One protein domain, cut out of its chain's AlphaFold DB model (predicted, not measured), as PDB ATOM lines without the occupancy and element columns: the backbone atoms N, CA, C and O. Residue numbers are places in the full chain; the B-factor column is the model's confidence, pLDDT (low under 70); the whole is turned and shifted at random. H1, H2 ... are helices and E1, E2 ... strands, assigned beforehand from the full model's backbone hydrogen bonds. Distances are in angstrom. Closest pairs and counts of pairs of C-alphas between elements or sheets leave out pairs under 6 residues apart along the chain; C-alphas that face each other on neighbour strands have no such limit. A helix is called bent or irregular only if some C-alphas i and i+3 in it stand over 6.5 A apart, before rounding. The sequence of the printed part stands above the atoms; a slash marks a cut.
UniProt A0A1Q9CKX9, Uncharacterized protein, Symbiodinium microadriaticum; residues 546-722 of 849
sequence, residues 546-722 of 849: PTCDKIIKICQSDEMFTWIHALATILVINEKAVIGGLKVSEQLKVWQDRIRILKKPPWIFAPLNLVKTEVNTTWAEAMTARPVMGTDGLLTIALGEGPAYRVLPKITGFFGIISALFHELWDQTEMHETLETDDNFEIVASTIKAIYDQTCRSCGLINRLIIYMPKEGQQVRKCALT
ATOM      1  N   PRO A 546      -1.602 -10.716 -33.242       62.56
ATOM      2  CA  PRO A 546      -1.036 -10.229 -31.985       62.56
ATOM      3  C   PRO A 546      -1.603  -8.864 -31.565       62.56
ATOM      4  O   PRO A 546      -1.812  -7.979 -32.397       62.56
ATOM      5  N   THR A 547      -1.789  -8.654 -30.259       68.62
ATOM      6  CA  THR A 547      -2.380  -7.423 -29.698       68.62
ATOM      7  C   THR A 547      -1.645  -6.155 -30.147       68.62
ATOM      8  O   THR A 547      -2.285  -5.159 -30.480       68.62
ATOM      9  N   CYS A 548      -0.312  -6.202 -30.250       73.31
ATOM     10  CA  CYS A 548       0.496  -5.086 -30.751       73.31
ATOM     11  C   CYS A 548       0.153  -4.717 -32.210       73.31
ATOM     12  O   CYS A 548      -0.045  -3.542 -32.512       73.31
ATOM     13  N   ASP A 549      -0.032  -5.698 -33.102       74.81
ATOM     14  CA  ASP A 549      -0.398  -5.442 -34.502       74.81
ATOM     15  C   ASP A 549      -1.811  -4.850 -34.628       74.81
ATOM     16  O   ASP A 549      -2.030  -3.943 -35.437       74.81
ATOM     17  N   LYS A 550      -2.761  -5.280 -33.780       76.94
ATOM     18  CA  LYS A 550      -4.095  -4.653 -33.673       76.94
ATOM     19  C   LYS A 550      -3.987  -3.185 -33.261       76.94
ATOM     20  O   LYS A 550      -4.592  -2.316 -33.886       76.94
ATOM     21  N   ILE A 551      -3.187  -2.908 -32.233       78.81
ATOM     22  CA  ILE A 551      -2.953  -1.558 -31.712       78.81
ATOM     23  C   ILE A 551      -2.296  -0.671 -32.772       78.81
ATOM     24  O   ILE A 551      -2.737   0.460 -32.968       78.81
ATOM     25  N   ILE A 552      -1.306  -1.183 -33.509       75.81
ATOM     26  CA  ILE A 552      -0.656  -0.475 -34.619       75.81
ATOM     27  C   ILE A 552      -1.658  -0.189 -35.748       75.81
ATOM     28  O   ILE A 552      -1.733   0.953 -36.204       75.81
ATOM     29  N   LYS A 553      -2.466  -1.178 -36.159       78.88
ATOM     30  CA  LYS A 553      -3.516  -1.034 -37.186       78.88
ATOM     31  C   LYS A 553      -4.536   0.047 -36.808       78.88
ATOM     32  O   LYS A 553      -4.872   0.883 -37.641       78.88
ATOM     33  N   ILE A 554      -4.982   0.074 -35.549       77.38
ATOM     34  CA  ILE A 554      -5.916   1.086 -35.028       77.38
ATOM     35  C   ILE A 554      -5.237   2.457 -34.911       77.38
ATOM     36  O   ILE A 554      -5.810   3.460 -35.318       77.38
ATOM     37  N   CYS A 555      -3.992   2.529 -34.434       78.56
ATOM     38  CA  CYS A 555      -3.232   3.783 -34.358       78.56
ATOM     39  C   CYS A 555      -2.949   4.412 -35.736       78.56
ATOM     40  O   CYS A 555      -2.713   5.616 -35.824       78.56
ATOM     41  N   GLN A 556      -2.979   3.617 -36.808       79.00
ATOM     42  CA  GLN A 556      -2.820   4.073 -38.192       79.00
ATOM     43  C   GLN A 556      -4.155   4.300 -38.926       79.00
ATOM     44  O   GLN A 556      -4.125   4.651 -40.105       79.00
ATOM     45  N   SER A 557      -5.313   4.113 -38.277       79.12
ATOM     46  CA  SER A 557      -6.618   4.229 -38.937       79.12
ATOM     47  C   SER A 557      -7.137   5.671 -39.018       79.12
ATOM     48  O   SER A 557      -6.916   6.502 -38.129       79.12
ATOM     49  N   ASP A 558      -7.922   5.951 -40.064       78.12
ATOM     50  CA  ASP A 558      -8.660   7.212 -40.203       78.12
ATOM     51  C   ASP A 558      -9.686   7.413 -39.071       78.12
ATOM     52  O   ASP A 558     -10.028   8.549 -38.739       78.12
ATOM     53  N   GLU A 559     -10.148   6.333 -38.431       81.38
ATOM     54  CA  GLU A 559     -11.037   6.368 -37.264       81.38
ATOM     55  C   GLU A 559     -10.331   6.982 -36.043       81.38
ATOM     56  O   GLU A 559     -10.832   7.947 -35.463       81.38
ATOM     57  N   MET A 560      -9.127   6.500 -35.701       83.50
ATOM     58  CA  MET A 560      -8.299   7.070 -34.628       83.50
ATOM     59  C   MET A 560      -7.951   8.535 -34.919       83.50
ATOM     60  O   MET A 560      -8.063   9.388 -34.032       83.50
ATOM     61  N   PHE A 561      -7.579   8.853 -36.165       81.75
ATOM     62  CA  PHE A 561      -7.312  10.234 -36.573       81.75
ATOM     63  C   PHE A 561      -8.542  11.132 -36.386       81.75
ATOM     64  O   PHE A 561      -8.455  12.179 -35.740       81.75
ATOM     65  N   THR A 562      -9.696  10.710 -36.903       84.00
ATOM     66  CA  THR A 562     -10.952  11.473 -36.856       84.00
ATOM     67  C   THR A 562     -11.440  11.677 -35.423       84.00
ATOM     68  O   THR A 562     -11.858  12.781 -35.065       84.00
ATOM     69  N   TRP A 563     -11.340  10.650 -34.575       89.94
ATOM     70  CA  TRP A 563     -11.802  10.707 -33.190       89.94
ATOM     71  C   TRP A 563     -10.913  11.599 -32.308       89.94
ATOM     72  O   TRP A 563     -11.425  12.481 -31.615       89.94
ATOM     73  N   ILE A 564      -9.580  11.483 -32.400       85.56
ATOM     74  CA  ILE A 564      -8.664  12.381 -31.671       85.56
ATOM     75  C   ILE A 564      -8.725  13.818 -32.209       85.56
ATOM     76  O   ILE A 564      -8.641  14.770 -31.428       85.56
ATOM     77  N   HIS A 565      -8.946  14.013 -33.513       83.50
ATOM     78  CA  HIS A 565      -9.192  15.342 -34.074       83.50
ATOM     79  C   HIS A 565     -10.503  15.951 -33.539       83.50
ATOM     80  O   HIS A 565     -10.538  17.136 -33.195       83.50
ATOM     81  N   ALA A 566     -11.580  15.165 -33.413       84.06
ATOM     82  CA  ALA A 566     -12.833  15.615 -32.801       84.06
ATOM     83  C   ALA A 566     -12.648  16.000 -31.321       84.06
ATOM     84  O   ALA A 566     -13.118  17.066 -30.916       84.06
ATOM     85  N   LEU A 567     -11.893  15.206 -30.553       84.94
ATOM     86  CA  LEU A 567     -11.541  15.479 -29.153       84.94
ATOM     87  C   LEU A 567     -10.762  16.797 -29.001       84.94
ATOM     88  O   LEU A 567     -11.142  17.665 -28.217       84.94
ATOM     89  N   ALA A 568      -9.702  16.977 -29.792       78.12
ATOM     90  CA  ALA A 568      -8.897  18.198 -29.789       78.12
ATOM     91  C   ALA A 568      -9.692  19.435 -30.250       78.12
ATOM     92  O   ALA A 568      -9.440  20.542 -29.775       78.12
ATOM     93  N   THR A 569     -10.670  19.254 -31.147       74.94
ATOM     94  CA  THR A 569     -11.561  20.333 -31.596       74.94
ATOM     95  C   THR A 569     -12.563  20.724 -30.503       74.94
ATOM     96  O   THR A 569     -12.743  21.911 -30.243       74.94
ATOM     97  N   ILE A 570     -13.235  19.766 -29.853       75.12
ATOM     98  CA  ILE A 570     -14.357  20.086 -28.953       75.12
ATOM     99  C   ILE A 570     -13.918  20.785 -27.661       75.12
ATOM    100  O   ILE A 570     -14.617  21.677 -27.181       75.12
ATOM    101  N   LEU A 571     -12.718  20.475 -27.157       68.31
ATOM    102  CA  LEU A 571     -12.105  21.082 -25.961       68.31
ATOM    103  C   LEU A 571     -11.714  22.570 -26.137       68.31
ATOM    104  O   LEU A 571     -11.007  23.141 -25.302       68.31
ATOM    105  N   VAL A 572     -12.126  23.179 -27.254       61.69
ATOM    106  CA  VAL A 572     -11.629  24.456 -27.778       61.69
ATOM    107  C   VAL A 572     -12.719  25.353 -28.377       61.69
ATOM    108  O   VAL A 572     -12.513  26.561 -28.429       61.69
ATOM    109  N   ILE A 573     -13.878  24.824 -28.802       57.25
ATOM    110  CA  ILE A 573     -14.876  25.576 -29.605       57.25
ATOM    111  C   ILE A 573     -15.322  26.919 -28.975       57.25
ATOM    112  O   ILE A 573     -15.679  27.828 -29.714       57.25
ATOM    113  N   ASN A 574     -15.239  27.092 -27.648       54.16
ATOM    114  CA  ASN A 574     -15.582  28.350 -26.958       54.16
ATOM    115  C   ASN A 574     -14.360  29.211 -26.541       54.16
ATOM    116  O   ASN A 574     -14.453  30.074 -25.668       54.16
ATOM    117  N   GLU A 575     -13.191  29.022 -27.158       52.59
ATOM    118  CA  GLU A 575     -12.141  30.047 -27.147       52.59
ATOM    119  C   GLU A 575     -12.470  31.108 -28.211       52.59
ATOM    120  O   GLU A 575     -12.198  30.920 -29.397       52.59
ATOM    121  N   LYS A 576     -13.055  32.230 -27.749       41.94
ATOM    122  CA  LYS A 576     -13.651  33.377 -28.488       41.94
ATOM    123  C   LYS A 576     -12.913  33.943 -29.724       41.94
ATOM    124  O   LYS A 576     -13.434  34.862 -30.348       41.94
ATOM    125  N   ALA A 577     -11.720  33.466 -30.065       38.25
ATOM    126  CA  ALA A 577     -10.864  34.012 -31.117       38.25
ATOM    127  C   ALA A 577     -10.435  33.006 -32.205       38.25
ATOM    128  O   ALA A 577      -9.796  33.426 -33.167       38.25
ATOM    129  N   VAL A 578     -10.704  31.697 -32.061       44.44
ATOM    130  CA  VAL A 578      -9.845  30.685 -32.720       44.44
ATOM    131  C   VAL A 578     -10.453  29.966 -33.937       44.44
ATOM    132  O   VAL A 578      -9.699  29.443 -34.754       44.44
ATOM    133  N   ILE A 579     -11.776  29.995 -34.157       40.84
ATOM    134  CA  ILE A 579     -12.400  29.378 -35.354       40.84
ATOM    135  C   ILE A 579     -12.935  30.432 -36.338       40.84
ATOM    136  O   ILE A 579     -14.135  30.575 -36.558       40.84
ATOM    137  N   GLY A 580     -12.004  31.175 -36.943       42.47
ATOM    138  CA  GLY A 580     -12.133  31.745 -38.298       42.47
ATOM    139  C   GLY A 580     -13.214  32.799 -38.582       42.47
ATOM    140  O   GLY A 580     -13.289  33.252 -39.718       42.47
ATOM    141  N   GLY A 581     -14.028  33.198 -37.602       49.81
ATOM    142  CA  GLY A 581     -15.193  34.064 -37.824       49.81
ATOM    143  C   GLY A 581     -16.490  33.312 -38.152       49.81
ATOM    144  O   GLY A 581     -17.418  33.929 -38.666       49.81
ATOM    145  N   LEU A 582     -16.570  32.008 -37.847       51.19
ATOM    146  CA  LEU A 582     -17.813  31.235 -37.958       51.19
ATOM    147  C   LEU A 582     -18.937  31.837 -37.100       51.19
ATOM    148  O   LEU A 582     -18.713  32.214 -35.945       51.19
ATOM    149  N   LYS A 583     -20.162  31.835 -37.626       60.44
ATOM    150  CA  LYS A 583     -21.392  32.195 -36.905       60.44
ATOM    151  C   LYS A 583     -21.696  31.183 -35.796       60.44
ATOM    152  O   LYS A 583     -21.292  30.023 -35.862       60.44
ATOM    153  N   VAL A 584     -22.486  31.590 -34.799       59.81
ATOM    154  CA  VAL A 584     -22.888  30.724 -33.668       59.81
ATOM    155  C   VAL A 584     -23.566  29.431 -34.147       59.81
ATOM    156  O   VAL A 584     -23.265  28.352 -33.642       59.81
ATOM    157  N   SER A 585     -24.405  29.506 -35.185       60.34
ATOM    158  CA  SER A 585     -25.069  28.350 -35.803       60.34
ATOM    159  C   SER A 585     -24.114  27.395 -36.541       60.34
ATOM    160  O   SER A 585     -24.373  26.195 -36.617       60.34
ATOM    161  N   GLU A 586     -22.981  27.887 -37.044       64.12
ATOM    162  CA  GLU A 586     -21.940  27.071 -37.682       64.12
ATOM    163  C   GLU A 586     -21.072  26.386 -36.617       64.12
ATOM    164  O   GLU A 586     -20.814  25.184 -36.703       64.12
ATOM    165  N   GLN A 587     -20.712  27.112 -35.552       63.25
ATOM    166  CA  GLN A 587     -20.040  26.552 -34.372       63.25
ATOM    167  C   GLN A 587     -20.895  25.458 -33.702       63.25
ATOM    168  O   GLN A 587     -20.367  24.413 -33.319       63.25
ATOM    169  N   LEU A 588     -22.219  25.651 -33.634       68.94
ATOM    170  CA  LEU A 588     -23.189  24.663 -33.151       68.94
ATOM    171  C   LEU A 588     -23.183  23.378 -33.997       68.94
ATOM    172  O   LEU A 588     -23.098  22.285 -33.438       68.94
ATOM    173  N   LYS A 589     -23.221  23.497 -35.332       71.31
ATOM    174  CA  LYS A 589     -23.145  22.340 -36.246       71.31
ATOM    175  C   LYS A 589     -21.830  21.570 -36.077       71.31
ATOM    176  O   LYS A 589     -21.850  20.342 -36.004       71.31
ATOM    177  N   VAL A 590     -20.699  22.273 -35.940       72.88
ATOM    178  CA  VAL A 590     -19.392  21.645 -35.669       72.88
ATOM    179  C   VAL A 590     -19.379  20.945 -34.304       72.88
ATOM    180  O   VAL A 590     -18.894  19.819 -34.216       72.88
ATOM    181  N   TRP A 591     -19.943  21.551 -33.253       78.62
ATOM    182  CA  TRP A 591     -20.052  20.924 -31.928       78.62
ATOM    183  C   TRP A 591     -20.855  19.619 -31.973       78.62
ATOM    184  O   TRP A 591     -20.380  18.583 -31.508       78.62
ATOM    185  N   GLN A 592     -22.054  19.656 -32.563       80.25
ATOM    186  CA  GLN A 592     -22.934  18.490 -32.697       80.25
ATOM    187  C   GLN A 592     -22.255  17.348 -33.464       80.25
ATOM    188  O   GLN A 592     -22.363  16.189 -33.067       80.25
ATOM    189  N   ASP A 593     -21.515  17.669 -34.527       82.50
ATOM    190  CA  ASP A 593     -20.752  16.677 -35.278       82.50
ATOM    191  C   ASP A 593     -19.591  16.078 -34.466       82.50
ATOM    192  O   ASP A 593     -19.412  14.860 -34.453       82.50
ATOM    193  N   ARG A 594     -18.845  16.888 -33.703       85.88
ATOM    194  CA  ARG A 594     -17.766  16.347 -32.859       85.88
ATOM    195  C   ARG A 594     -18.312  15.473 -31.728       85.88
ATOM    196  O   ARG A 594     -17.725  14.431 -31.464       85.88
ATOM    197  N   ILE A 595     -19.461  15.810 -31.137       85.38
ATOM    198  CA  ILE A 595     -20.172  14.916 -30.202       85.38
ATOM    199  C   ILE A 595     -20.604  13.612 -30.888       85.38
ATOM    200  O   ILE A 595     -20.425  12.537 -30.318       85.38
ATOM    201  N   ARG A 596     -21.131  13.671 -32.121       87.69
ATOM    202  CA  ARG A 596     -21.518  12.478 -32.899       87.69
ATOM    203  C   ARG A 596     -20.337  11.530 -33.128       87.69
ATOM    204  O   ARG A 596     -20.515  10.323 -32.995       87.69
ATOM    205  N   ILE A 597     -19.156  12.067 -33.435       87.69
ATOM    206  CA  ILE A 597     -17.914  11.290 -33.564       87.69
ATOM    207  C   ILE A 597     -17.509  10.713 -32.198       87.69
ATOM    208  O   ILE A 597     -17.284   9.513 -32.075       87.69
ATOM    209  N   LEU A 598     -17.476  11.542 -31.149       88.56
ATOM    210  CA  LEU A 598     -16.988  11.137 -29.827       88.56
ATOM    211  C   LEU A 598     -17.863  10.073 -29.134       88.56
ATOM    212  O   LEU A 598     -17.338   9.273 -28.358       88.56
ATOM    213  N   LYS A 599     -19.155   9.979 -29.489       89.62
ATOM    214  CA  LYS A 599     -20.059   8.878 -29.094       89.62
ATOM    215  C   LYS A 599     -19.565   7.478 -29.474       89.62
ATOM    216  O   LYS A 599     -20.024   6.515 -28.868       89.62
ATOM    217  N   LYS A 600     -18.665   7.345 -30.454       88.06
ATOM    218  CA  LYS A 600     -18.076   6.068 -30.878       88.06
ATOM    219  C   LYS A 600     -16.557   6.090 -30.658       88.06
ATOM    220  O   LYS A 600     -15.830   6.454 -31.578       88.06
ATOM    221  N   PRO A 601     -16.063   5.769 -29.446       86.94
ATOM    222  CA  PRO A 601     -14.634   5.560 -29.236       86.94
ATOM    223  C   PRO A 601     -14.127   4.376 -30.080       86.94
ATOM    224  O   PRO A 601     -14.788   3.335 -30.079       86.94
ATOM    225  N   PRO A 602     -12.956   4.495 -30.740       86.75
ATOM    226  CA  PRO A 602     -12.235   3.351 -31.297       86.75
ATOM    227  C   PRO A 602     -12.064   2.251 -30.243       86.75
ATOM    228  O   PRO A 602     -11.970   2.564 -29.057       86.75
ATOM    229  N   TRP A 603     -11.952   0.983 -30.653       84.94
ATOM    230  CA  TRP A 603     -11.892  -0.180 -29.741       84.94
ATOM    231  C   TRP A 603     -10.943   0.002 -28.540       84.94
ATOM    232  O   TRP A 603     -11.314  -0.280 -27.405       84.94
ATOM    233  N   ILE A 604      -9.759   0.573 -28.773       84.62
ATOM    234  CA  ILE A 604      -8.726   0.818 -27.752       84.62
ATOM    235  C   ILE A 604      -9.116   1.849 -26.673       84.62
ATOM    236  O   ILE A 604      -8.430   2.008 -25.671       84.62
ATOM    237  N   PHE A 605     -10.220   2.564 -26.888       88.38
ATOM    238  CA  PHE A 605     -10.850   3.503 -25.965       88.38
ATOM    239  C   PHE A 605     -12.247   3.040 -25.523       88.38
ATOM    240  O   PHE A 605     -12.935   3.779 -24.820       88.38
ATOM    241  N   ALA A 606     -12.689   1.831 -25.891       85.56
ATOM    242  CA  ALA A 606     -13.972   1.283 -25.454       85.56
ATOM    243  C   ALA A 606     -14.163   1.276 -23.917       85.56
ATOM    244  O   ALA A 606     -15.294   1.547 -23.492       85.56
ATOM    245  N   PRO A 607     -13.114   1.098 -23.076       89.81
ATOM    246  CA  PRO A 607     -13.220   1.257 -21.621       89.81
ATOM    247  C   PRO A 607     -13.654   2.653 -21.137       89.81
ATOM    248  O   PRO A 607     -14.095   2.780 -19.996       89.81
ATOM    249  N   LEU A 608     -13.664   3.695 -21.989       86.94
ATOM    250  CA  LEU A 608     -14.322   4.970 -21.649       86.94
ATOM    251  C   LEU A 608     -15.813   4.794 -21.317       86.94
ATOM    252  O   LEU A 608     -16.373   5.581 -20.563       86.94
ATOM    253  N   ASN A 609     -16.472   3.757 -21.833       87.75
ATOM    254  CA  ASN A 609     -17.874   3.485 -21.510       87.75
ATOM    255  C   ASN A 609     -18.072   2.880 -20.106       87.75
ATOM    256  O   ASN A 609     -19.207   2.818 -19.635       87.75
ATOM    257  N   LEU A 610     -16.990   2.459 -19.438       87.75
ATOM    258  CA  LEU A 610     -16.998   1.878 -18.091       87.75
ATOM    259  C   LEU A 610     -16.734   2.938 -17.003       87.75
ATOM    260  O   LEU A 610     -17.314   2.863 -15.916       87.75
ATOM    261  N   VAL A 611     -15.912   3.953 -17.304       88.75
ATOM    262  CA  VAL A 611     -15.495   4.981 -16.333       88.75
ATOM    263  C   VAL A 611     -16.624   5.905 -15.874       88.75
ATOM    264  O   VAL A 611     -17.584   6.195 -16.601       88.75
ATOM    265  N   LYS A 612     -16.452   6.456 -14.666       90.56
ATOM    266  CA  LYS A 612     -17.293   7.522 -14.112       90.56
ATOM    267  C   LYS A 612     -16.446   8.541 -13.357       90.56
ATOM    268  O   LYS A 612     -15.531   8.165 -12.642       90.56
ATOM    269  N   THR A 613     -16.788   9.822 -13.468       88.56
ATOM    270  CA  THR A 613     -16.181  10.887 -12.642       88.56
ATOM    271  C   THR A 613     -16.566  10.739 -11.165       88.56
ATOM    272  O   THR A 613     -17.629  10.187 -10.885       88.56
ATOM    273  N   GLU A 614     -15.836  11.383 -10.246       81.38
ATOM    274  CA  GLU A 614     -16.212  11.512  -8.819       81.38
ATOM    275  C   GLU A 614     -17.675  11.960  -8.598       81.38
ATOM    276  O   GLU A 614     -18.346  11.496  -7.679       81.38
ATOM    277  N   VAL A 615     -18.211  12.819  -9.477       81.94
ATOM    278  CA  VAL A 615     -19.612  13.290  -9.458       81.94
ATOM    279  C   VAL A 615     -20.570  12.406 -10.284       81.94
ATOM    280  O   VAL A 615     -21.568  12.885 -10.823       81.94
ATOM    281  N   ASN A 616     -20.241  11.113 -10.403       86.94
ATOM    282  CA  ASN A 616     -20.983  10.010 -11.040       86.94
ATOM    283  C   ASN A 616     -21.366  10.183 -12.532       86.94
ATOM    284  O   ASN A 616     -22.102   9.363 -13.078       86.94
ATOM    285  N   THR A 617     -20.847  11.206 -13.217       90.25
ATOM    286  CA  THR A 617     -20.993  11.382 -14.675       90.25
ATOM    287  C   THR A 617     -20.326  10.239 -15.432       90.25
ATOM    288  O   THR A 617     -19.169   9.932 -15.148       90.25
ATOM    289  N   THR A 618     -21.005   9.655 -16.420       92.06
ATOM    290  CA  THR A 618     -20.448   8.619 -17.316       92.06
ATOM    291  C   THR A 618     -20.008   9.216 -18.658       92.06
ATOM    292  O   THR A 618     -20.417  10.328 -19.002       92.06
ATOM    293  N   TRP A 619     -19.234   8.482 -19.472       91.75
ATOM    294  CA  TRP A 619     -18.955   8.907 -20.857       91.75
ATOM    295  C   TRP A 619     -20.233   9.028 -21.694       91.75
ATOM    296  O   TRP A 619     -20.416  10.025 -22.389       91.75
ATOM    297  N   ALA A 620     -21.164   8.078 -21.568       89.06
ATOM    298  CA  ALA A 620     -22.449   8.132 -22.266       89.06
ATOM    299  C   ALA A 620     -23.259   9.393 -21.902       89.06
ATOM    300  O   ALA A 620     -23.803  10.046 -22.791       89.06
ATOM    301  N   GLU A 621     -23.285   9.782 -20.621       90.12
ATOM    302  CA  GLU A 621     -23.931  11.023 -20.177       90.12
ATOM    303  C   GLU A 621     -23.176  12.260 -20.688       90.12
ATOM    304  O   GLU A 621     -23.795  13.173 -21.233       90.12
ATOM    305  N   ALA A 622     -21.843  12.286 -20.597       90.31
ATOM    306  CA  ALA A 622     -21.029  13.376 -21.136       90.31
ATOM    307  C   ALA A 622     -21.256  13.567 -22.647       90.31
ATOM    308  O   ALA A 622     -21.306  14.695 -23.131       90.31
ATOM    309  N   MET A 623     -21.485  12.490 -23.400       91.75
ATOM    310  CA  MET A 623     -21.789  12.552 -24.830       91.75
ATOM    311  C   MET A 623     -23.232  12.981 -25.167       91.75
ATOM    312  O   MET A 623     -23.582  13.080 -26.342       91.75
ATOM    313  N   THR A 624     -24.072  13.310 -24.181       89.62
ATOM    314  CA  THR A 624     -25.331  14.061 -24.404       89.62
ATOM    315  C   THR A 624     -25.121  15.587 -24.466       89.62
ATOM    316  O   THR A 624     -26.086  16.336 -24.650       89.62
ATOM    317  N   ALA A 625     -23.869  16.049 -24.322       86.94
ATOM    318  CA  ALA A 625     -23.490  17.457 -24.235       86.94
ATOM    319  C   ALA A 625     -23.980  18.313 -25.408       86.94
ATOM    320  O   ALA A 625     -23.421  18.299 -26.508       86.94
ATOM    321  N   ARG A 626     -24.969  19.156 -25.115       83.00
ATOM    322  CA  ARG A 626     -25.494  20.181 -26.020       83.00
ATOM    323  C   ARG A 626     -25.238  21.577 -25.447       83.00
ATOM    324  O   ARG A 626     -25.369  21.753 -24.232       83.00
ATOM    325  N   PRO A 627     -24.860  22.562 -26.276       79.00
ATOM    326  CA  PRO A 627     -24.753  23.938 -25.829       79.00
ATOM    327  C   PRO A 627     -26.147  24.535 -25.618       79.00
ATOM    328  O   PRO A 627     -27.066  24.279 -26.395       79.00
ATOM    329  N   VAL A 628     -26.291  25.320 -24.555       76.31
ATOM    330  CA  VAL A 628     -27.535  25.981 -24.140       76.31
ATOM    331  C   VAL A 628     -27.217  27.347 -23.538       76.31
ATOM    332  O   VAL A 628     -26.080  27.604 -23.132       76.31
ATOM    333  N   MET A 629     -28.213  28.225 -23.446       70.62
ATOM    334  CA  MET A 629     -28.076  29.458 -22.674       70.62
ATOM    335  C   MET A 629     -28.163  29.140 -21.174       70.62
ATOM    336  O   MET A 629     -29.048  28.406 -20.735       70.62
ATOM    337  N   GLY A 630     -27.203  29.641 -20.400       66.12
ATOM    338  CA  GLY A 630     -27.153  29.513 -18.948       66.12
ATOM    339  C   GLY A 630     -28.108  30.477 -18.245       66.12
ATOM    340  O   GLY A 630     -28.641  31.411 -18.841       66.12
ATOM    341  N   THR A 631     -28.285  30.283 -16.938       65.25
ATOM    342  CA  THR A 631     -29.097  31.165 -16.075       65.25
ATOM    343  C   THR A 631     -28.513  32.575 -15.908       65.25
ATOM    344  O   THR A 631     -29.154  33.435 -15.318       65.25
ATOM    345  N   ASP A 632     -27.293  32.800 -16.396       62.19
ATOM    346  CA  ASP A 632     -26.579  34.077 -16.474       62.19
ATOM    347  C   ASP A 632     -26.612  34.702 -17.887       62.19
ATOM    348  O   ASP A 632     -25.935  35.697 -18.139       62.19
ATOM    349  N   GLY A 633     -27.366  34.110 -18.825       56.12
ATOM    350  CA  GLY A 633     -27.442  34.536 -20.226       56.12
ATOM    351  C   GLY A 633     -26.241  34.127 -21.089       56.12
ATOM    352  O   GLY A 633     -26.213  34.437 -22.280       56.12
ATOM    353  N   LEU A 634     -25.241  33.424 -20.541       58.88
ATOM    354  CA  LEU A 634     -24.039  33.028 -21.279       58.88
ATOM    355  C   LEU A 634     -24.180  31.639 -21.914       58.88
ATOM    356  O   LEU A 634     -24.858  30.756 -21.396       58.88
ATOM    357  N   LEU A 635     -23.493  31.409 -23.037       65.44
ATOM    358  CA  LEU A 635     -23.472  30.094 -23.683       65.44
ATOM    359  C   LEU A 635     -22.665  29.089 -22.840       65.44
ATOM    360  O   LEU A 635     -21.445  29.217 -22.690       65.44
ATOM    361  N   THR A 636     -23.343  28.063 -22.331       73.88
ATOM    362  CA  THR A 636     -22.769  26.965 -21.542       73.88
ATOM    363  C   THR A 636     -23.153  25.604 -22.137       73.88
ATOM    364  O   THR A 636     -23.766  25.537 -23.199       73.88
ATOM    365  N   ILE A 637     -22.762  24.503 -21.492       84.38
ATOM    366  CA  ILE A 637     -23.107  23.128 -21.884       84.38
ATOM    367  C   ILE A 637     -24.087  22.539 -20.874       84.38
ATOM    368  O   ILE A 637     -23.978  22.803 -19.678       84.38
ATOM    369  N   ALA A 638     -24.998  21.690 -21.340       84.75
ATOM    370  CA  ALA A 638     -25.839  20.872 -20.481       84.75
ATOM    371  C   ALA A 638     -25.781  19.387 -20.865       84.75
ATOM    372  O   ALA A 638     -25.632  19.039 -22.040       84.75
ATOM    373  N   LEU A 639     -25.881  18.535 -19.844       89.88
ATOM    374  CA  LEU A 639     -25.807  17.074 -19.912       89.88
ATOM    375  C   LEU A 639     -27.147  16.456 -19.496       89.88
ATOM    376  O   LEU A 639     -27.968  17.110 -18.855       89.88
ATOM    377  N   GLY A 640     -27.347  15.186 -19.826       85.19
ATOM    378  CA  GLY A 640     -28.537  14.418 -19.489       85.19
ATOM    379  C   GLY A 640     -29.727  14.674 -20.418       85.19
ATOM    380  O   GLY A 640     -29.784  15.634 -21.198       85.19
ATOM    381  N   GLU A 641     -30.708  13.785 -20.320       83.31
ATOM    382  CA  GLU A 641     -31.952  13.799 -21.089       83.31
ATOM    383  C   GLU A 641     -33.149  13.677 -20.130       83.31
ATOM    384  O   GLU A 641     -33.033  13.119 -19.032       83.31
ATOM    385  N   GLY A 642     -34.295  14.248 -20.512       80.50
ATOM    386  CA  GLY A 642     -35.491  14.286 -19.664       80.50
ATOM    387  C   GLY A 642     -35.235  14.909 -18.274       80.50
ATOM    388  O   GLY A 642     -34.521  15.908 -18.178       80.50
ATOM    389  N   PRO A 643     -35.790  14.345 -17.183       70.88
ATOM    390  CA  PRO A 643     -35.670  14.909 -15.833       70.88
ATOM    391  C   PRO A 643     -34.277  14.746 -15.195       70.88
ATOM    392  O   PRO A 643     -34.038  15.307 -14.131       70.88
ATOM    393  N   ALA A 644     -33.355  14.004 -15.822       73.25
ATOM    394  CA  ALA A 644     -31.956  13.896 -15.388       73.25
ATOM    395  C   ALA A 644     -31.053  14.999 -15.987       73.25
ATOM    396  O   ALA A 644     -29.835  14.982 -15.810       73.25
ATOM    397  N   TYR A 645     -31.640  15.944 -16.724       81.75
ATOM    398  CA  TYR A 645     -30.949  17.065 -17.350       81.75
ATOM    399  C   TYR A 645     -30.307  18.020 -16.330       81.75
ATOM    400  O   TYR A 645     -30.964  18.493 -15.401       81.75
ATOM    401  N   ARG A 646     -29.034  18.366 -16.548       87.31
ATOM    402  CA  ARG A 646     -28.277  19.331 -15.740       87.31
ATOM    403  C   ARG A 646     -27.483  20.308 -16.606       87.31
ATOM    404  O   ARG A 646     -26.633  19.914 -17.404       87.31
ATOM    405  N   VAL A 647     -27.733  21.602 -16.407       84.50
ATOM    406  CA  VAL A 647     -26.939  22.692 -16.994       84.50
ATOM    407  C   VAL A 647     -25.648  22.847 -16.194       84.50
ATOM    408  O   VAL A 647     -25.682  22.956 -14.968       84.50
ATOM    409  N   LEU A 648     -24.497  22.853 -16.868       83.44
ATOM    410  CA  LEU A 648     -23.212  23.081 -16.213       83.44
ATOM    411  C   LEU A 648     -23.021  24.591 -15.985       83.44
ATOM    412  O   LEU A 648     -23.262  25.366 -16.913       83.44
ATOM    413  N   PRO A 649     -22.530  25.042 -14.812       75.69
ATOM    414  CA  PRO A 649     -22.400  26.475 -14.520       75.69
ATOM    415  C   PRO A 649     -21.502  27.250 -15.493       75.69
ATOM    416  O   PRO A 649     -21.638  28.461 -15.608       75.69
ATOM    417  N   LYS A 650     -20.554  26.568 -16.153       75.19
ATOM    418  CA  LYS A 650     -19.664  27.102 -17.198       75.19
ATOM    419  C   LYS A 650     -19.268  25.975 -18.150       75.19
ATOM    420  O   LYS A 650     -19.118  24.833 -17.713       75.19
ATOM    421  N   ILE A 651     -18.952  26.303 -19.406       71.12
ATOM    422  CA  ILE A 651     -18.416  25.334 -20.385       71.12
ATOM    423  C   ILE A 651     -17.132  24.630 -19.912       71.12
ATOM    424  O   ILE A 651     -16.903  23.469 -20.240       71.12
ATOM    425  N   THR A 652     -16.321  25.283 -19.075       71.19
ATOM    426  CA  THR A 652     -15.124  24.673 -18.474       71.19
ATOM    427  C   THR A 652     -15.450  23.477 -17.579       71.19
ATOM    428  O   THR A 652     -14.606  22.596 -17.430       71.19
ATOM    429  N   GLY A 653     -16.676  23.381 -17.049       79.25
ATOM    430  CA  GLY A 653     -17.164  22.193 -16.350       79.25
ATOM    431  C   GLY A 653     -17.257  20.968 -17.263       79.25
ATOM    432  O   GLY A 653     -16.906  19.872 -16.838       79.25
ATOM    433  N   PHE A 654     -17.633  21.141 -18.538       83.69
ATOM    434  CA  PHE A 654     -17.635  20.037 -19.504       83.69
ATOM    435  C   PHE A 654     -16.212  19.555 -19.794       83.69
ATOM    436  O   PHE A 654     -15.946  18.357 -19.781       83.69
ATOM    437  N   PHE A 655     -15.270  20.483 -19.980       83.56
ATOM    438  CA  PHE A 655     -13.864  20.134 -20.192       83.56
ATOM    439  C   PHE A 655     -13.256  19.431 -18.967       83.56
ATOM    440  O   PHE A 655     -12.499  18.479 -19.131       83.56
ATOM    441  N   GLY A 656     -13.637  19.837 -17.748       82.88
ATOM    442  CA  GLY A 656     -13.282  19.138 -16.508       82.88
ATOM    443  C   GLY A 656     -13.858  17.718 -16.424       82.88
ATOM    444  O   GLY A 656     -13.153  16.801 -16.020       82.88
ATOM    445  N   ILE A 657     -15.100  17.508 -16.874       87.00
ATOM    446  CA  ILE A 657     -15.718  16.174 -16.953       87.00
ATOM    447  C   ILE A 657     -14.974  15.280 -17.957       87.00
ATOM    448  O   ILE A 657     -14.631  14.152 -17.614       87.00
ATOM    449  N   ILE A 658     -14.654  15.780 -19.158       87.56
ATOM    450  CA  ILE A 658     -13.852  15.028 -20.142       87.56
ATOM    451  C   ILE A 658     -12.446  14.729 -19.595       87.56
ATOM    452  O   ILE A 658     -11.967  13.610 -19.746       87.56
ATOM    453  N   SER A 659     -11.806  15.687 -18.918       84.00
ATOM    454  CA  SER A 659     -10.511  15.496 -18.247       84.00
ATOM    455  C   SER A 659     -10.544  14.374 -17.204       84.00
ATOM    456  O   SER A 659      -9.695  13.488 -17.244       84.00
ATOM    457  N   ALA A 660     -11.555  14.368 -16.328       83.69
ATOM    458  CA  ALA A 660     -11.740  13.338 -15.310       83.69
ATOM    459  C   ALA A 660     -12.046  11.956 -15.917       83.69
ATOM    460  O   ALA A 660     -11.426  10.974 -15.528       83.69
ATOM    461  N   LEU A 661     -12.920  11.862 -16.927       88.12
ATOM    462  CA  LEU A 661     -13.196  10.594 -17.625       88.12
ATOM    463  C   LEU A 661     -11.937  10.028 -18.311       88.12
ATOM    464  O   LEU A 661     -11.706   8.823 -18.278       88.12
ATOM    465  N   PHE A 662     -11.087  10.891 -18.877       84.88
ATOM    466  CA  PHE A 662      -9.784  10.494 -19.422       84.88
ATOM    467  C   PHE A 662      -8.723  10.184 -18.359       84.88
ATOM    468  O   PHE A 662      -7.736   9.543 -18.702       84.88
ATOM    469  N   HIS A 663      -8.883  10.622 -17.108       83.94
ATOM    470  CA  HIS A 663      -8.005  10.230 -16.005       83.94
ATOM    471  C   HIS A 663      -8.331   8.798 -15.561       83.94
ATOM    472  O   HIS A 663      -7.479   7.919 -15.694       83.94
ATOM    473  N   GLU A 664      -9.589   8.548 -15.178       85.12
ATOM    474  CA  GLU A 664     -10.073   7.240 -14.700       85.12
ATOM    475  C   GLU A 664      -9.941   6.117 -15.745       85.12
ATOM    476  O   GLU A 664      -9.891   4.937 -15.393       85.12
ATOM    477  N   LEU A 665      -9.849   6.473 -17.034       86.75
ATOM    478  CA  LEU A 665      -9.578   5.537 -18.128       86.75
ATOM    479  C   LEU A 665      -8.313   4.712 -17.869       86.75
ATOM    480  O   LEU A 665      -8.329   3.497 -18.038       86.75
ATOM    481  N   TRP A 666      -7.222   5.351 -17.443       82.38
ATOM    482  CA  TRP A 666      -5.931   4.677 -17.259       82.38
ATOM    483  C   TRP A 666      -5.814   3.928 -15.924       82.38
ATOM    484  O   TRP A 666      -4.716   3.496 -15.579       82.38
ATOM    485  N   ASP A 667      -6.918   3.795 -15.188       83.19
ATOM    486  CA  ASP A 667      -7.078   2.943 -14.003       83.19
ATOM    487  C   ASP A 667      -8.070   1.787 -14.244       83.19
ATOM    488  O   ASP A 667      -8.355   1.017 -13.327       83.19
ATOM    489  N   GLN A 668      -8.608   1.639 -15.465       83.94
ATOM    490  CA  GLN A 668      -9.431   0.480 -15.826       83.94
ATOM    491  C   GLN A 668      -8.547  -0.746 -16.097       83.94
ATOM    492  O   GLN A 668      -7.580  -0.666 -16.861       83.94
ATOM    493  N   THR A 669      -8.912  -1.901 -15.534       82.38
ATOM    494  CA  THR A 669      -8.207  -3.180 -15.740       82.38
ATOM    495  C   THR A 669      -8.093  -3.519 -17.226       82.38
ATOM    496  O   THR A 669      -7.024  -3.885 -17.701       82.38
ATOM    497  N   GLU A 670      -9.159  -3.276 -17.986       82.81
ATOM    498  CA  GLU A 670      -9.250  -3.497 -19.427       82.81
ATOM    499  C   GLU A 670      -8.227  -2.657 -20.212       82.81
ATOM    500  O   GLU A 670      -7.735  -3.096 -21.252       82.81
ATOM    501  N   MET A 671      -7.853  -1.468 -19.719       83.00
ATOM    502  CA  MET A 671      -6.788  -0.655 -20.322       83.00
ATOM    503  C   MET A 671      -5.393  -1.185 -19.982       83.00
ATOM    504  O   MET A 671      -4.497  -1.085 -20.816       83.00
ATOM    505  N   HIS A 672      -5.200  -1.772 -18.797       79.31
ATOM    506  CA  HIS A 672      -3.948  -2.445 -18.436       79.31
ATOM    507  C   HIS A 672      -3.751  -3.748 -19.224       79.31
ATOM    508  O   HIS A 672      -2.647  -4.017 -19.682       79.31
ATOM    509  N   GLU A 673      -4.819  -4.519 -19.432       77.06
ATOM    510  CA  GLU A 673      -4.812  -5.735 -20.255       77.06
ATOM    511  C   GLU A 673      -4.633  -5.407 -21.748       77.06
ATOM    512  O   GLU A 673      -3.836  -6.042 -22.434       77.06
ATOM    513  N   THR A 674      -5.300  -4.363 -22.255       75.69
ATOM    514  CA  THR A 674      -5.114  -3.906 -23.644       75.69
ATOM    515  C   THR A 674      -3.696  -3.375 -23.884       75.69
ATOM    516  O   THR A 674      -3.104  -3.619 -24.936       75.69
ATOM    517  N   LEU A 675      -3.121  -2.661 -22.913       77.25
ATOM    518  CA  LEU A 675      -1.779  -2.072 -22.988       77.25
ATOM    519  C   LEU A 675      -0.776  -2.864 -22.137       77.25
ATOM    520  O   LEU A 675       0.034  -2.280 -21.424       77.25
ATOM    521  N   GLU A 676      -0.826  -4.195 -22.274       67.75
ATOM    522  CA  GLU A 676      -0.001  -5.208 -21.586       67.75
ATOM    523  C   GLU A 676       1.501  -4.866 -21.507       67.75
ATOM    524  O   GLU A 676       2.192  -5.259 -20.566       67.75
ATOM    525  N   THR A 677       2.021  -4.121 -22.489       74.75
ATOM    526  CA  THR A 677       3.420  -3.697 -22.555       74.75
ATOM    527  C   THR A 677       3.573  -2.176 -22.580       74.75
ATOM    528  O   THR A 677       2.776  -1.438 -23.165       74.75
ATOM    529  N   ASP A 678       4.690  -1.710 -22.016       68.69
ATOM    530  CA  ASP A 678       5.154  -0.320 -22.116       68.69
ATOM    531  C   ASP A 678       5.231   0.172 -23.577       68.69
ATOM    532  O   ASP A 678       4.941   1.335 -23.859       68.69
ATOM    533  N   ASP A 679       5.584  -0.714 -24.516       70.88
ATOM    534  CA  ASP A 679       5.663  -0.401 -25.946       70.88
ATOM    535  C   ASP A 679       4.270  -0.209 -26.568       70.88
ATOM    536  O   ASP A 679       4.069   0.743 -27.327       70.88
ATOM    537  N   ASN A 680       3.281  -1.039 -26.200       76.88
ATOM    538  CA  ASN A 680       1.882  -0.846 -26.599       76.88
ATOM    539  C   ASN A 680       1.369   0.514 -26.098       76.88
ATOM    540  O   ASN A 680       0.767   1.263 -26.870       76.88
ATOM    541  N   PHE A 681       1.656   0.876 -24.840       77.69
ATOM    542  CA  PHE A 681       1.316   2.201 -24.318       77.69
ATOM    543  C   PHE A 681       1.992   3.324 -25.119       77.69
ATOM    544  O   PHE A 681       1.321   4.279 -25.504       77.69
ATOM    545  N   GLU A 682       3.297   3.245 -25.398       72.12
ATOM    546  CA  GLU A 682       4.013   4.312 -26.116       72.12
ATOM    547  C   GLU A 682       3.565   4.463 -27.575       72.12
ATOM    548  O   GLU A 682       3.463   5.590 -28.066       72.12
ATOM    549  N   ILE A 683       3.229   3.371 -28.271       75.81
ATOM    550  CA  ILE A 683       2.616   3.427 -29.610       75.81
ATOM    551  C   ILE A 683       1.330   4.264 -29.559       75.81
ATOM    552  O   ILE A 683       1.152   5.184 -30.362       75.81
ATOM    553  N   VAL A 684       0.472   3.993 -28.578       76.50
ATOM    554  CA  VAL A 684      -0.826   4.650 -28.392       76.50
ATOM    555  C   VAL A 684      -0.668   6.104 -27.952       76.50
ATOM    556  O   VAL A 684      -1.122   7.015 -28.646       76.50
ATOM    557  N   ALA A 685       0.037   6.351 -26.850       75.19
ATOM    558  CA  ALA A 685       0.240   7.677 -26.282       75.19
ATOM    559  C   ALA A 685       0.981   8.617 -27.247       75.19
ATOM    560  O   ALA A 685       0.588   9.777 -27.395       75.19
ATOM    561  N   SER A 686       2.002   8.130 -27.967       73.19
ATOM    562  CA  SER A 686       2.705   8.945 -28.968       73.19
ATOM    563  C   SER A 686       1.848   9.238 -30.205       73.19
ATOM    564  O   SER A 686       1.948  10.340 -30.749       73.19
ATOM    565  N   THR A 687       0.962   8.320 -30.614       76.75
ATOM    566  CA  THR A 687       0.021   8.512 -31.732       76.75
ATOM    567  C   THR A 687      -1.057   9.533 -31.372       76.75
ATOM    568  O   THR A 687      -1.203  10.541 -32.069       76.75
ATOM    569  N   ILE A 688      -1.746   9.335 -30.241       76.38
ATOM    570  CA  ILE A 688      -2.721  10.281 -29.678       76.38
ATOM    571  C   ILE A 688      -2.089  11.666 -29.591       76.38
ATOM    572  O   ILE A 688      -2.640  12.642 -30.104       76.38
ATOM    573  N   LYS A 689      -0.894  11.752 -28.996       77.38
ATOM    574  CA  LYS A 689      -0.184  13.016 -28.846       77.38
ATOM    575  C   LYS A 689       0.200  13.628 -30.187       77.38
ATOM    576  O   LYS A 689       0.054  14.833 -30.338       77.38
ATOM    577  N   ALA A 690       0.637  12.856 -31.180       75.56
ATOM    578  CA  ALA A 690       0.959  13.393 -32.501       75.56
ATOM    579  C   ALA A 690      -0.267  14.032 -33.181       75.56
ATOM    580  O   ALA A 690      -0.163  15.161 -33.668       75.56
ATOM    581  N   ILE A 691      -1.419  13.351 -33.164       74.94
ATOM    582  CA  ILE A 691      -2.672  13.822 -33.780       74.94
ATOM    583  C   ILE A 691      -3.243  15.018 -33.005       74.94
ATOM    584  O   ILE A 691      -3.589  16.038 -33.608       74.94
ATOM    585  N   TYR A 692      -3.285  14.937 -31.672       74.88
ATOM    586  CA  TYR A 692      -3.771  16.008 -30.798       74.88
ATOM    587  C   TYR A 692      -2.889  17.258 -30.924       74.88
ATOM    588  O   TYR A 692      -3.383  18.342 -31.228       74.88
ATOM    589  N   ASP A 693      -1.562  17.113 -30.812       71.94
ATOM    590  CA  ASP A 693      -0.604  18.198 -31.031       71.94
ATOM    591  C   ASP A 693      -0.730  18.818 -32.436       71.94
ATOM    592  O   ASP A 693      -0.573  20.030 -32.593       71.94
ATOM    593  N   GLN A 694      -0.933  18.000 -33.478       71.94
ATOM    594  CA  GLN A 694      -1.086  18.482 -34.851       71.94
ATOM    595  C   GLN A 694      -2.376  19.286 -35.011       71.94
ATOM    596  O   GLN A 694      -2.316  20.378 -35.573       71.94
ATOM    597  N   THR A 695      -3.489  18.792 -34.469       66.62
ATOM    598  CA  THR A 695      -4.793  19.473 -34.467       66.62
ATOM    599  C   THR A 695      -4.734  20.778 -33.668       66.62
ATOM    600  O   THR A 695      -5.232  21.812 -34.111       66.62
ATOM    601  N   CYS A 696      -4.022  20.787 -32.536       65.75
ATOM    602  CA  CYS A 696      -3.724  22.023 -31.823       65.75
ATOM    603  C   CYS A 696      -2.928  23.003 -32.701       65.75
ATOM    604  O   CYS A 696      -3.311  24.162 -32.844       65.75
ATOM    605  N   ARG A 697      -1.840  22.558 -33.344       65.94
ATOM    606  CA  ARG A 697      -0.978  23.426 -34.169       65.94
ATOM    607  C   ARG A 697      -1.624  23.917 -35.469       65.94
ATOM    608  O   ARG A 697      -1.278  25.013 -35.914       65.94
ATOM    609  N   SER A 698      -2.521  23.155 -36.097       57.97
ATOM    610  CA  SER A 698      -3.237  23.600 -37.301       57.97
ATOM    611  C   SER A 698      -4.168  24.768 -36.975       57.97
ATOM    612  O   SER A 698      -4.105  25.790 -37.665       57.97
ATOM    613  N   CYS A 699      -4.918  24.649 -35.876       52.78
ATOM    614  CA  CYS A 699      -5.864  25.649 -35.376       52.78
ATOM    615  C   CYS A 699      -5.227  26.763 -34.513       52.78
ATOM    616  O   CYS A 699      -5.910  27.712 -34.155       52.78
ATOM    617  N   GLY A 700      -3.926  26.700 -34.196       51.91
ATOM    618  CA  GLY A 700      -3.205  27.766 -33.472       51.91
ATOM    619  C   GLY A 700      -3.305  27.715 -31.939       51.91
ATOM    620  O   GLY A 700      -3.124  28.730 -31.271       51.91
ATOM    621  N   LEU A 701      -3.586  26.537 -31.389       55.62
ATOM    622  CA  LEU A 701      -3.978  26.297 -30.003       55.62
ATOM    623  C   LEU A 701      -2.804  25.912 -29.098       55.62
ATOM    624  O   LEU A 701      -1.824  25.299 -29.532       55.62
ATOM    625  N   ILE A 702      -2.952  26.198 -27.804       57.25
ATOM    626  CA  ILE A 702      -2.057  25.683 -26.763       57.25
ATOM    627  C   ILE A 702      -2.373  24.202 -26.533       57.25
ATOM    628  O   ILE A 702      -3.524  23.818 -26.333       57.25
ATOM    629  N   ASN A 703      -1.334  23.368 -26.548       63.06
ATOM    630  CA  ASN A 703      -1.465  21.947 -26.254       63.06
ATOM    631  C   ASN A 703      -1.840  21.721 -24.778       63.06
ATOM    632  O   ASN A 703      -1.191  22.272 -23.890       63.06
ATOM    633  N   ARG A 704      -2.858  20.889 -24.541       65.81
ATOM    634  CA  ARG A 704      -3.398  20.537 -23.217       65.81
ATOM    635  C   ARG A 704      -3.247  19.053 -22.854       65.81
ATOM    636  O   ARG A 704      -3.656  18.664 -21.767       65.81
ATOM    637  N   LEU A 705      -2.667  18.225 -23.728       70.81
ATOM    638  CA  LEU A 705      -2.411  16.810 -23.442       70.81
ATOM    639  C   LEU A 705      -1.017  16.619 -22.820       70.81
ATOM    640  O   LEU A 705       0.001  16.952 -23.436       70.81
ATOM    641  N   ILE A 706      -0.974  16.027 -21.627       67.00
ATOM    642  CA  ILE A 706       0.247  15.707 -20.882       67.00
ATOM    643  C   ILE A 706       0.320  14.194 -20.654       67.00
ATOM    644  O   ILE A 706      -0.531  13.610 -19.990       67.00
ATOM    645  N   ILE A 707       1.381  13.563 -21.160       66.56
ATOM    646  CA  ILE A 707       1.762  12.201 -20.762       66.56
ATOM    647  C   ILE A 707       2.537  12.321 -19.445       66.56
ATOM    648  O   ILE A 707       3.457  13.139 -19.355       66.56
ATOM    649  N   TYR A 708       2.174  11.537 -18.430       60.34
ATOM    650  CA  TYR A 708       2.843  11.535 -17.130       60.34
ATOM    651  C   TYR A 708       3.167  10.119 -16.654       60.34
ATOM    652  O   TYR A 708       2.521   9.137 -17.015       60.34
ATOM    653  N   MET A 709       4.208  10.032 -15.828       54.72
ATOM    654  CA  MET A 709       4.662   8.795 -15.201       54.72
ATOM    655  C   MET A 709       4.532   8.951 -13.682       54.72
ATOM    656  O   MET A 709       5.165   9.857 -13.123       54.72
ATOM    657  N   PRO A 710       3.739   8.106 -12.997       51.44
ATOM    658  CA  PRO A 710       3.817   7.956 -11.548       51.44
ATOM    659  C   PRO A 710       5.256   7.627 -11.138       51.44
ATOM    660  O   PRO A 710       5.959   6.901 -11.840       51.44
ATOM    661  N   LYS A 711       5.732   8.199 -10.027       43.78
ATOM    662  CA  LYS A 711       7.162   8.142  -9.674       43.78
ATOM    663  C   LYS A 711       7.539   7.093  -8.628       43.78
ATOM    664  O   LYS A 711       8.706   7.024  -8.252       43.78
ATOM    665  N   GLU A 712       6.573   6.300  -8.169       39.47
ATOM    666  CA  GLU A 712       6.745   5.336  -7.083       39.47
ATOM    667  C   GLU A 712       6.021   4.014  -7.396       39.47
ATOM    668  O   GLU A 712       4.812   3.987  -7.609       39.47
ATOM    669  N   GLY A 713       6.769   2.908  -7.389       47.12
ATOM    670  CA  GLY A 713       6.258   1.542  -7.215       47.12
ATOM    671  C   GLY A 713       5.575   0.854  -8.405       47.12
ATOM    672  O   GLY A 713       5.867  -0.314  -8.641       47.12
ATOM    673  N   GLN A 714       4.682   1.525  -9.136       46.38
ATOM    674  CA  GLN A 714       3.874   0.901 -10.197       46.38
ATOM    675  C   GLN A 714       4.294   1.329 -11.606       46.38
ATOM    676  O   GLN A 714       4.707   2.462 -11.842       46.38
ATOM    677  N   GLN A 715       4.192   0.385 -12.544       47.19
ATOM    678  CA  GLN A 715       4.867   0.447 -13.844       47.19
ATOM    679  C   GLN A 715       4.032   1.098 -14.964       47.19
ATOM    680  O   GLN A 715       4.514   1.225 -16.083       47.19
ATOM    681  N   VAL A 716       2.794   1.528 -14.684       52.00
ATOM    682  CA  VAL A 716       1.859   2.004 -15.717       52.00
ATOM    683  C   VAL A 716       1.991   3.512 -15.964       52.00
ATOM    684  O   VAL A 716       1.855   4.336 -15.057       52.00
ATOM    685  N   ARG A 717       2.229   3.872 -17.227       62.38
ATOM    686  CA  ARG A 717       2.254   5.249 -17.748       62.38
ATOM    687  C   ARG A 717       0.816   5.744 -18.000       62.38
ATOM    688  O   ARG A 717      -0.073   4.934 -18.236       62.38
ATOM    689  N   LYS A 718       0.556   7.059 -17.951       67.94
ATOM    690  CA  LYS A 718      -0.809   7.624 -18.081       67.94
ATOM    691  C   LYS A 718      -0.854   8.902 -18.929       67.94
ATOM    692  O   LYS A 718       0.159   9.585 -19.088       67.94
ATOM    693  N   CYS A 719      -2.026   9.255 -19.465       65.38
ATOM    694  CA  CYS A 719      -2.240  10.485 -20.246       65.38
ATOM    695  C   CYS A 719      -3.359  11.353 -19.652       65.38
ATOM    696  O   CYS A 719      -4.524  10.972 -19.680       65.38
ATOM    697  N   ALA A 720      -3.023  12.554 -19.182       67.12
ATOM    698  CA  ALA A 720      -3.978  13.529 -18.658       67.12
ATOM    699  C   ALA A 720      -4.279  14.645 -19.674       67.12
ATOM    700  O   ALA A 720      -3.385  15.148 -20.360       67.12
ATOM    701  N   LEU A 721      -5.535  15.095 -19.715       67.44
ATOM    702  CA  LEU A 721      -5.953  16.319 -20.407       67.44
ATOM    703  C   LEU A 721      -6.039  17.463 -19.387       67.44
ATOM    704  O   LEU A 721      -7.013  17.559 -18.646       67.44
ATOM    705  N   THR A 722      -5.033  18.333 -19.322       60.94
ATOM    706  CA  THR A 722      -4.963  19.437 -18.349       60.94
ATOM    707  C   THR A 722      -5.504  20.743 -18.932       60.94
ATOM    708  O   THR A 722      -4.893  21.325 -19.832       60.94
TER     709      THR A 722
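This is residues 546 to 722 of the 849 residues of an uncharacterized protein of Symbiodinium microadriaticum (UniProt A0A1Q9CKX9). Two long helices, H6 and H8, run in nearly opposite directions without meeting, and the two-stranded ribbon E3 E4 bridges them, E4 packing on H6 and E3 on H8. H1 and H2 pack on H8, with H3 folding back on H2; H4 and H5 pack on H6, and a second ribbon, E1 E2, sits by the beginning of H6. The 177 printed residues run H1 H2 H3 H4 H5 E1 E2 H6 H7 H8 E3 E4, with eight named helices and four named strands in two antiparallel sheets; the class is mostly helix. The whole is compact, with a radius of gyration of the C-alphas of 16.7 A and spans of 50 by 35 by 28 A.

E3, residues 705 to 708, and E4, residues 718 to 721, form an antiparallel hairpin, with N 720 and O 706 within hydrogen-bond range at 2.8 A. The closest C-alphas of E4 and H6, residues 651 to 667, are those of Leu 721 and Ser 659, 5.1 A apart; those of E3 and H8, residues 678 to 699, are Leu 705 and Lys 689, 7.0 A. H6 and H8 are apart. With residues 680 to 687 alone H8 touches H1, residues 547 to 555, at a shallow tilt of 3 degrees, the same way, closest at C-alphas Asn 680 and Cys 548, 6.1 A. With residues 688 to 696 alone it touches H2, residues 558 to 570, at a steep tilt of 55 degrees, closest at C-alphas Tyr 692 and Ala 568, 5.7 A. H2 and H3, residues 584 to 598, touch as a helical hairpin at a steep tilt of 45 degrees, closest at C-alphas Ala 566 and Arg 594, 5.0 A. The hub is H4, residues 603 to 609, irregular with C-alphas 604 and 607 7.6 A apart: it touches H6 at C-alphas Leu 608 and Leu 665, 5.9 A, touches H7, residues 669 to 674, at Pro 607 and Glu 670, 6.6 A, and only just touches H5, residues 619 to 622, with 3 pairs of C-alphas within 8 A. E1, residues 626 to 629, and E2, residues 635 to 639, form an antiparallel hairpin, with N 628 and O 636 within hydrogen-bond range at 2.9 A; C-alphas Thr 636 of E2 and Ile 651 of H6 are their closest, 4.8 A. Every O i to N i+4 pair is within hydrogen-bond range in H1, H2, H3, H7 and H8, against 11 of 13 in H6 and 0 of 3 in H4, where 3 of 4 O i to N i+3 pairs are; H5 is too short for an O i to N i+4 pair.

H1 begins at C-alpha 547 (-2.380, -7.423, -29.698). From first to last C-alpha H8 measures 31.2 A, H6 25.9 A, H3 20.8 A and H2 18.0 A. H8 begins at C-alpha 678 (5.154, -0.320, -22.116), and E4 ends at C-alpha 721 (-5.953, 16.319, -20.407).

The C-alphas farthest apart, Pro 546 and Asp 632, are 53.4 A apart. The printed part has no cut; the links H2 to H3 and E2 to H6 are long. The mean pLDDT of the printed part is 74.3, with 55 residues under 70, among them residues 571 to 588 and 706 to 722.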